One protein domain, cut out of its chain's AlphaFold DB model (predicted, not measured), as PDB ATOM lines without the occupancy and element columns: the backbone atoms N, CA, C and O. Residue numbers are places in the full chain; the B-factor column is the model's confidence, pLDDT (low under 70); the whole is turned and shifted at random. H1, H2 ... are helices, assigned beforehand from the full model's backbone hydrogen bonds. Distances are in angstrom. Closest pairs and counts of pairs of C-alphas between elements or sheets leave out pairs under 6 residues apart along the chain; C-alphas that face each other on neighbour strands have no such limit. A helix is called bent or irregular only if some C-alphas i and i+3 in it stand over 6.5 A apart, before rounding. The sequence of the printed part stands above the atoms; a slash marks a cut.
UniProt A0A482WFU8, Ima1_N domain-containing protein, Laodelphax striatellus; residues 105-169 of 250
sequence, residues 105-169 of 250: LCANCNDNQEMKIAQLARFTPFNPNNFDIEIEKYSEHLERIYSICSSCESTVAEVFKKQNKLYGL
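This is residues 105 to 169 of the 250 residues of the protein "Ima1_N domain-containing protein" of Laodelphax striatellus (UniProt A0A482WFU8). A loose helical hairpin, H1 and H2 running opposite ways, makes one arm of a flat, bent shape, and H3 makes the other arm, only just about perpendicular to H1 at 71 degrees and starting near the beginning of H1. The hairpin's helices meet along part of their length, and residues 162 to 168, of which 162 to 166 belong to H3, stick out free. The printed part has 65 residues with three named helices, H1, H2 and H3 in chain order, and no named strand; the class is all helix. The whole is loose, with a radius of gyration of the C-alphas of 14.8 A, and spans 40 by 30 by 16 A.

H1, residues 107 to 121, touches H2, residues 128 to 145, with residues 116 to 120 alone; H2 touches H1 with residues 138 to 143 alone. Their closest C-alphas, those of Lys 116 and Leu 142, are 6.0 A apart. The two form a helical hairpin, at a shallow tilt of 11 degrees, opposite ways. H2 has a kink of 34 degrees near residue 135 and is irregular: C-alphas 129 and 132 are 8.1 A apart. H3, residues 150 to 166, is apart from H2. H1 and H3 are close but not clearly touching; their closest C-alphas, those of Cys 109 and Cys 152, are 7.5 A apart. Their lines are only just about perpendicular, at 71 degrees. In H1 and H3 every O i to N i+4 pair is within hydrogen-bond range; in H2 12 of 14 are.

H1 begins at C-alpha 107, (340.628, 208.229, 266.836), and is 21.1 A long from first to last C-alpha. H2 begins at C-alpha 128, (357.412, 198.020, 236.900), and is 24.8 A long. H3 is 24.3 A long and ends at C-alpha 166, (364.335, 197.909, 275.400).

The two C-alphas farthest apart, those of Asn 127 and Leu 166, are 41.1 A apart. The link from H1 to H2 is short, and that from H2 to H3 is tight. The printed part has no cut. Its mean pLDDT is 93.6, and no printed residue is under 70.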
ATOM      1  N   LEU A 105     347.170 206.333 269.460       92.31
ATOM      2  CA  LEU A 105     346.838 207.521 268.681       92.31
ATOM      3  C   LEU A 105     345.388 207.950 268.981       92.31
ATOM      4  O   LEU A 105     344.564 207.135 269.405       92.31
ATOM      5  N   CYS A 106     345.049 209.219 268.750       95.19
ATOM      6  CA  CYS A 106     343.647 209.636 268.801       95.19
ATOM      7  C   CYS A 106     342.839 208.961 267.675       95.19
ATOM      8  O   CYS A 106     343.419 208.521 266.684       95.19
ATOM      9  N   ALA A 107     341.507 208.899 267.806       95.12
ATOM     10  CA  ALA A 107     340.628 208.229 266.836       95.12
ATOM     11  C   ALA A 107     340.903 208.672 265.386       95.12
ATOM     12  O   ALA A 107     341.279 207.849 264.565       95.12
ATOM     13  N   ASN A 108     340.902 209.983 265.124       96.81
ATOM     14  CA  ASN A 108     341.179 210.524 263.791       96.81
ATOM     15  C   ASN A 108     342.567 210.142 263.247       96.81
ATOM     16  O   ASN A 108     342.739 209.933 262.053       96.81
ATOM     17  N   CYS A 109     343.587 210.075 264.109       96.94
ATOM     18  CA  CYS A 109     344.917 209.649 263.676       96.94
ATOM     19  C   CYS A 109     344.963 208.145 263.386       96.94
ATOM     20  O   CYS A 109     345.660 207.758 262.454       96.94
ATOM     21  N   ASN A 110     344.228 207.311 264.131       95.31
ATOM     22  CA  ASN A 110     344.084 205.892 263.792       95.31
ATOM     23  C   ASN A 110     343.385 205.723 262.439       95.31
ATOM     24  O   ASN A 110     343.910 205.000 261.599       95.31
ATOM     25  N   ASP A 111     342.291 206.450 262.194       96.81
ATOM     26  CA  ASP A 111     341.572 206.411 260.916       96.81
ATOM     27  C   ASP A 111     342.488 206.841 259.754       96.81
ATOM     28  O   ASP A 111     342.555 206.179 258.719       96.81
ATOM     29  N   ASN A 112     343.284 207.903 259.945       97.00
ATOM     30  CA  ASN A 112     344.301 208.322 258.976       97.00
ATOM     31  C   ASN A 112     345.335 207.215 258.705       97.00
ATOM     32  O   ASN A 112     345.682 206.973 257.548       97.00
ATOM     33  N   GLN A 113     345.832 206.533 259.745       95.94
ATOM     34  CA  GLN A 113     346.781 205.430 259.565       95.94
ATOM     35  C   GLN A 113     346.146 204.235 258.842       95.94
ATOM     36  O   GLN A 113     346.788 203.651 257.970       95.94
ATOM     37  N   GLU A 114     344.888 203.902 259.135       96.19
ATOM     38  CA  GLU A 114     344.150 202.853 258.423       96.19
ATOM     39  C   GLU A 114     343.993 203.199 256.938       96.19
ATOM     40  O   GLU A 114     344.310 202.383 256.069       96.19
ATOM     41  N   MET A 115     343.604 204.438 256.631       97.31
ATOM     42  CA  MET A 115     343.480 204.917 255.255       97.31
ATOM     43  C   MET A 115     344.817 204.878 254.515       97.31
ATOM     44  O   MET A 115     344.879 204.389 253.388       97.31
ATOM     45  N   LYS A 116     345.902 205.320 255.153       97.56
ATOM     46  CA  LYS A 116     347.253 205.251 254.591       97.56
ATOM     47  C   LYS A 116     347.654 203.816 254.244       97.56
ATOM     48  O   LYS A 116     348.118 203.572 253.131       97.56
ATOM     49  N   ILE A 117     347.440 202.865 255.154       96.69
ATOM     50  CA  ILE A 117     347.733 201.441 254.921       96.69
ATOM     51  C   ILE A 117     346.874 200.898 253.775       96.69
ATOM     52  O   ILE A 117     347.396 200.244 252.873       96.69
ATOM     53  N   ALA A 118     345.577 201.203 253.764       97.25
ATOM     54  CA  ALA A 118     344.661 200.747 252.725       97.25
ATOM     55  C   ALA A 118     345.010 201.304 251.333       97.25
ATOM     56  O   ALA A 118     344.774 200.633 250.330       97.25
ATOM     57  N   GLN A 119     345.558 202.520 251.253       97.44
ATOM     58  CA  GLN A 119     346.044 203.113 250.007       97.44
ATOM     59  C   GLN A 119     347.365 202.477 249.553       97.44
ATOM     60  O   GLN A 119     347.472 202.064 248.401       97.44
ATOM     61  N   LEU A 120     348.331 202.292 250.462       97.38
ATOM     62  CA  LEU A 120     349.585 201.585 250.161       97.38
ATOM     63  C   LEU A 120     349.338 200.155 249.667       97.38
ATOM     64  O   LEU A 120     349.947 199.733 248.691       97.38
ATOM     65  N   ALA A 121     348.407 199.428 250.285       96.62
ATOM     66  CA  ALA A 121     348.055 198.067 249.881       96.62
ATOM     67  C   ALA A 121     347.418 197.986 248.482       96.62
ATOM     68  O   ALA A 121     347.449 196.932 247.851       96.62
ATOM     69  N   ARG A 122     346.827 199.087 247.996       96.12
ATOM     70  CA  ARG A 122     346.227 199.195 246.657       96.12
ATOM     71  C   ARG A 122     347.190 199.761 245.613       96.12
ATOM     72  O   ARG A 122     346.804 199.879 244.450       96.12
ATOM     73  N   PHE A 123     348.408 200.131 246.004       96.94
ATOM     74  CA  PHE A 123     349.381 200.694 245.081       96.94
ATOM     75  C   PHE A 123     349.674 199.720 243.936       96.94
ATOM     76  O   PHE A 123     349.930 198.536 244.146       96.94
ATOM     77  N   THR A 124     349.658 200.242 242.714       95.50
ATOM     78  CA  THR A 124     350.094 199.537 241.511       95.50
ATOM     79  C   THR A 124     351.040 200.470 240.759       95.50
ATOM     80  O   THR A 124     350.643 201.606 240.492       95.50
ATOM     81  N   PRO A 125     352.272 200.037 240.434       95.25
ATOM     82  CA  PRO A 125     353.204 200.874 239.693       95.25
ATOM     83  C   PRO A 125     352.675 201.146 238.283       95.25
ATOM     84  O   PRO A 125     352.116 200.262 237.630       95.25
ATOM     85  N   PHE A 126     352.910 202.353 237.783       93.06
ATOM     86  CA  PHE A 126     352.689 202.699 236.384       93.06
ATOM     87  C   PHE A 126     353.752 202.053 235.491       93.06
ATOM     88  O   PHE A 126     353.436 201.579 234.400       93.06
ATOM     89  N   ASN A 127     355.004 202.005 235.958       93.88
ATOM     90  CA  ASN A 127     356.091 201.294 235.298       93.88
ATOM     91  C   ASN A 127     356.784 200.329 236.280       93.88
ATOM     92  O   ASN A 127     357.424 200.788 237.227       93.88
ATOM     93  N   PRO A 128     356.753 199.003 236.037       92.25
ATOM     94  CA  PRO A 128     357.412 198.020 236.900       92.25
ATOM     95  C   PRO A 128     358.907 198.286 237.129       92.25
ATOM     96  O   PRO A 128     359.414 198.015 238.211       92.25
ATOM     97  N   ASN A 129     359.607 198.866 236.146       95.25
ATOM     98  CA  ASN A 129     361.038 199.177 236.258       95.25
ATOM     99  C   ASN A 129     361.333 200.354 237.203       95.25
ATOM    100  O   ASN A 129     362.473 200.531 237.616       95.25
ATOM    101  N   ASN A 130     360.319 201.159 237.532       94.94
ATOM    102  CA  ASN A 130     360.424 202.301 238.436       94.94
ATOM    103  C   ASN A 130     359.681 202.063 239.758       94.94
ATOM    104  O   ASN A 130     359.454 203.024 240.492       94.94
ATOM    105  N   PHE A 131     359.301 200.813 240.059       95.38
ATOM    106  CA  PHE A 131     358.493 200.466 241.230       95.38
ATOM    107  C   PHE A 131     358.997 201.149 242.505       95.38
ATOM    108  O   PHE A 131     358.217 201.850 243.141       95.38
ATOM    109  N   ASP A 132     360.293 201.025 242.813       95.25
ATOM    110  CA  ASP A 132     360.904 201.562 244.039       95.25
ATOM    111  C   ASP A 132     360.746 203.087 244.163       95.25
ATOM    112  O   ASP A 132     360.402 203.607 245.220       95.25
ATOM    113  N   ILE A 133     360.933 203.813 243.058       96.38
ATOM    114  CA  ILE A 133     360.827 205.278 243.034       96.38
ATOM    115  C   ILE A 133     359.360 205.709 243.141       96.38
ATOM    116  O   ILE A 133     359.035 206.716 243.775       96.38
ATOM    117  N   GLU A 134     358.463 204.984 242.476       97.06
ATOM    118  CA  GLU A 134     357.036 205.294 242.467       97.06
ATOM    119  C   GLU A 134     356.389 205.014 243.827       97.06
ATOM    120  O   GLU A 134     355.643 205.863 244.320       97.06
ATOM    121  N   ILE A 135     356.712 203.878 244.461       96.69
ATOM    122  CA  ILE A 135     356.194 203.544 245.791       96.69
ATOM    123  C   ILE A 135     356.723 204.514 246.847       96.69
ATOM    124  O   ILE A 135     355.950 204.941 247.704       96.69
ATOM    125  N   GLU A 136     357.992 204.928 246.766       96.75
ATOM    126  CA  GLU A 136     358.570 205.901 247.693       96.75
ATOM    127  C   GLU A 136     357.825 207.239 247.602       96.75
ATOM    128  O   GLU A 136     357.253 207.692 248.596       96.75
ATOM    129  N   LYS A 137     357.696 207.813 246.398       96.56
ATOM    130  CA  LYS A 137     356.956 209.073 246.182       96.56
ATOM    131  C   LYS A 137     355.493 208.981 246.605       96.56
ATOM    132  O   LYS A 137     354.948 209.935 247.166       96.56
ATOM    133  N   TYR A 138     354.844 207.855 246.321       97.19
ATOM    134  CA  TYR A 138     353.465 207.632 246.736       97.19
ATOM    135  C   TYR A 138     353.358 207.559 248.262       97.19
ATOM    136  O   TYR A 138     352.489 208.205 248.843       97.19
ATOM    137  N   SER A 139     354.283 206.865 248.928       96.50
ATOM    138  CA  SER A 139     354.322 206.782 250.388       96.50
ATOM    139  C   SER A 139     354.539 208.147 251.051       96.50
ATOM    140  O   SER A 139     353.826 208.475 251.998       96.50
ATOM    141  N   GLU A 140     355.430 208.986 250.510       97.06
ATOM    142  CA  GLU A 140     355.662 210.354 250.991       97.06
ATOM    143  C   GLU A 140     354.423 211.236 250.819       97.06
ATOM    144  O   GLU A 140     354.092 212.056 251.681       97.06
ATOM    145  N   HIS A 141     353.716 211.080 249.696       97.06
ATOM    146  CA  HIS A 141     352.454 211.769 249.474       97.06
ATOM    147  C   HIS A 141     351.402 211.346 250.508       97.06
ATOM    148  O   HIS A 141     350.770 212.214 251.112       97.06
ATOM    149  N   LEU A 142     351.259 210.038 250.752       97.50
ATOM    150  CA  LEU A 142     350.330 209.499 251.743       97.50
ATOM    151  C   LEU A 142     350.674 209.940 253.173       97.50
ATOM    152  O   LEU A 142     349.768 210.269 253.932       97.50
ATOM    153  N   GLU A 143     351.959 210.008 253.532       95.62
ATOM    154  CA  GLU A 143     352.417 210.536 254.826       95.62
ATOM    155  C   GLU A 143     351.980 211.989 255.035       95.62
ATOM    156  O   GLU A 143     351.578 212.371 256.131       95.62
ATOM    157  N   ARG A 144     352.015 212.802 253.973       94.56
ATOM    158  CA  ARG A 144     351.613 214.210 254.042       94.56
ATOM    159  C   ARG A 144     350.104 214.378 254.212       94.56
ATOM    160  O   ARG A 144     349.687 215.240 254.977       94.56
ATOM    161  N   ILE A 145     349.290 213.611 253.482       96.75
ATOM    162  CA  ILE A 145     347.824 213.769 253.513       96.75
ATOM    163  C   ILE A 145     347.175 213.055 254.705       96.75
ATOM    164  O   ILE A 145     346.167 213.529 255.222       96.75
ATOM    165  N   TYR A 146     347.761 211.947 255.162       96.88
ATOM    166  CA  TYR A 146     347.305 211.164 256.313       96.88
ATOM    167  C   TYR A 146     348.241 211.340 257.514       96.88
ATOM    168  O   TYR A 146     348.471 210.404 258.285       96.88
ATOM    169  N   SER A 147     348.785 212.548 257.680       95.19
ATOM    170  CA  SER A 147     349.664 212.870 258.798       95.19
ATOM    171  C   SER A 147     348.930 212.716 260.130       95.19
ATOM    172  O   SER A 147     347.723 212.967 260.249       95.19
ATOM    173  N   ILE A 148     349.672 212.331 261.162       96.81
ATOM    174  CA  ILE A 148     349.179 212.338 262.539       96.81
ATOM    175  C   ILE A 148     349.310 213.741 263.145       96.81
ATOM    176  O   ILE A 148     350.044 214.589 262.648       96.81
ATOM    177  N   CYS A 149     348.573 214.020 264.219       96.75
ATOM    178  CA  CYS A 149     348.687 215.300 264.911       96.75
ATOM    179  C   CYS A 149     349.940 215.346 265.803       96.75
ATOM    180  O   CYS A 149     350.423 214.318 266.274       96.75
ATOM    181  N   SER A 150     350.415 216.552 266.120       96.12
ATOM    182  CA  SER A 150     351.655 216.766 266.885       96.12
ATOM    183  C   SER A 150     351.693 216.068 268.261       96.12
ATOM    184  O   SER A 150     352.741 215.585 268.704       96.12
ATOM    185  N   SER A 151     350.547 215.933 268.940       95.19
ATOM    186  CA  SER A 151     350.474 215.178 270.201       95.19
ATOM    187  C   SER A 151     350.670 213.672 269.988       95.19
ATOM    188  O   SER A 151     351.351 213.011 270.778       95.19
ATOM    189  N   CYS A 152     350.131 213.127 268.896       95.56
ATOM    190  CA  CYS A 152     350.332 211.738 268.498       95.56
ATOM    191  C   CYS A 152     351.773 211.488 268.023       95.56
ATOM    192  O   CYS A 152     352.344 210.464 268.385       95.56
ATOM    193  N   GLU A 153     352.403 212.428 267.311       95.25
ATOM    194  CA  GLU A 153     353.826 212.335 266.932       95.25
ATOM    195  C   GLU A 153     354.728 212.216 268.162       95.25
ATOM    196  O   GLU A 153     355.598 211.347 268.232       95.25
ATOM    197  N   SER A 154     354.476 213.051 269.172       94.06
ATOM    198  CA  SER A 154     355.211 213.018 270.439       94.06
ATOM    199  C   SER A 154     355.041 211.672 271.149       94.06
ATOM    200  O   SER A 154     356.006 211.098 271.658       94.06
ATOM    201  N   THR A 155     353.818 211.139 271.124       92.94
ATOM    202  CA  THR A 155     353.482 209.825 271.684       92.94
ATOM    203  C   THR A 155     354.258 208.708 270.982       92.94
ATOM    204  O   THR A 155     354.900 207.884 271.635       92.94
ATOM    205  N   VAL A 156     354.260 208.712 269.648       92.38
ATOM    206  CA  VAL A 156     354.997 207.755 268.811       92.38
ATOM    207  C   VAL A 156     356.502 207.839 269.076       92.38
ATOM    208  O   VAL A 156     357.145 206.814 269.302       92.38
ATOM    209  N   ALA A 157     357.068 209.046 269.138       91.69
ATOM    210  CA  ALA A 157     358.484 209.254 269.431       91.69
ATOM    211  C   ALA A 157     358.880 208.717 270.819       91.69
ATOM    212  O   ALA A 157     359.942 208.105 270.978       91.69
ATOM    213  N   GLU A 158     358.028 208.900 271.830       90.94
ATOM    214  CA  GLU A 158     358.258 208.358 273.169       90.94
ATOM    215  C   GLU A 158     358.212 206.823 273.179       90.94
ATOM    216  O   GLU A 158     359.082 206.181 273.780       90.94
ATOM    217  N   VAL A 159     357.231 206.227 272.494       89.12
ATOM    218  CA  VAL A 159     357.112 204.768 272.350       89.12
ATOM    219  C   VAL A 159     358.342 204.201 271.644       89.12
ATOM    220  O   VAL A 159     358.975 203.292 272.186       89.12
ATOM    221  N   PHE A 160     358.762 204.784 270.518       88.19
ATOM    222  CA  PHE A 160     359.975 204.365 269.813       88.19
ATOM    223  C   PHE A 160     361.223 204.491 270.683       88.19
ATOM    224  O   PHE A 160     362.048 203.582 270.721       88.19
ATOM    225  N   LYS A 161     361.366 205.580 271.445       88.88
ATOM    226  CA  LYS A 161     362.493 205.751 272.371       88.88
ATOM    227  C   LYS A 161     362.528 204.648 273.430       88.88
ATOM    228  O   LYS A 161     363.604 204.128 273.738       88.88
ATOM    229  N   LYS A 162     361.372 204.280 273.992       85.38
ATOM    230  CA  LYS A 162     361.255 203.182 274.965       85.38
ATOM    231  C   LYS A 162     361.591 201.834 274.329       85.38
ATOM    232  O   LYS A 162     362.361 201.083 274.918       85.38
ATOM    233  N   GLN A 163     361.074 201.560 273.132       83.19
ATOM    234  CA  GLN A 163     361.339 200.322 272.394       83.19
ATOM    235  C   GLN A 163     362.813 200.198 272.000       83.19
ATOM    236  O   GLN A 163     363.436 199.187 272.294       83.19
ATOM    237  N   ASN A 164     363.418 201.246 271.439       85.25
ATOM    238  CA  ASN A 164     364.840 201.243 271.088       85.25
ATOM    239  C   ASN A 164     365.725 201.001 272.313       85.25
ATOM    240  O   ASN A 164     366.696 200.254 272.239       85.25
ATOM    241  N   LYS A 165     365.362 201.581 273.465       83.19
ATOM    242  CA  LYS A 165     366.042 201.299 274.734       83.19
ATOM    243  C   LYS A 165     365.858 199.842 275.170       83.19
ATOM    244  O   LYS A 165     366.821 199.245 275.640       83.19
ATOM    245  N   LEU A 166     364.650 199.293 275.038       78.81
ATOM    246  CA  LEU A 166     364.335 197.909 275.400       78.81
ATOM    247  C   LEU A 166     365.133 196.909 274.554       78.81
ATOM    248  O   LEU A 166     365.726 195.989 275.102       78.81
ATOM    249  N   TYR A 167     365.191 197.129 273.243       79.25
ATOM    250  CA  TYR A 167     365.862 196.243 272.291       79.25
ATOM    251  C   TYR A 167     367.350 196.566 272.089       79.25
ATOM    252  O   TYR A 167     368.014 195.933 271.274       79.25
ATOM    253  N   GLY A 168     367.901 197.552 272.808       79.94
ATOM    254  CA  GLY A 168     369.313 197.934 272.692       79.94
ATOM    255  C   GLY A 168     369.705 198.488 271.315       79.94
ATOM    256  O   GLY A 168     370.889 198.490 270.974       79.94
ATOM    257  N   LEU A 169     368.736 198.969 270.531       78.44
ATOM    258  CA  LEU A 169     368.963 199.524 269.201       78.44
ATOM    259  C   LEU A 169     369.647 200.891 269.332       78.44
ATOM    260  O   LEU A 169     369.108 201.832 269.923       78.44
TER     261      LEU A 169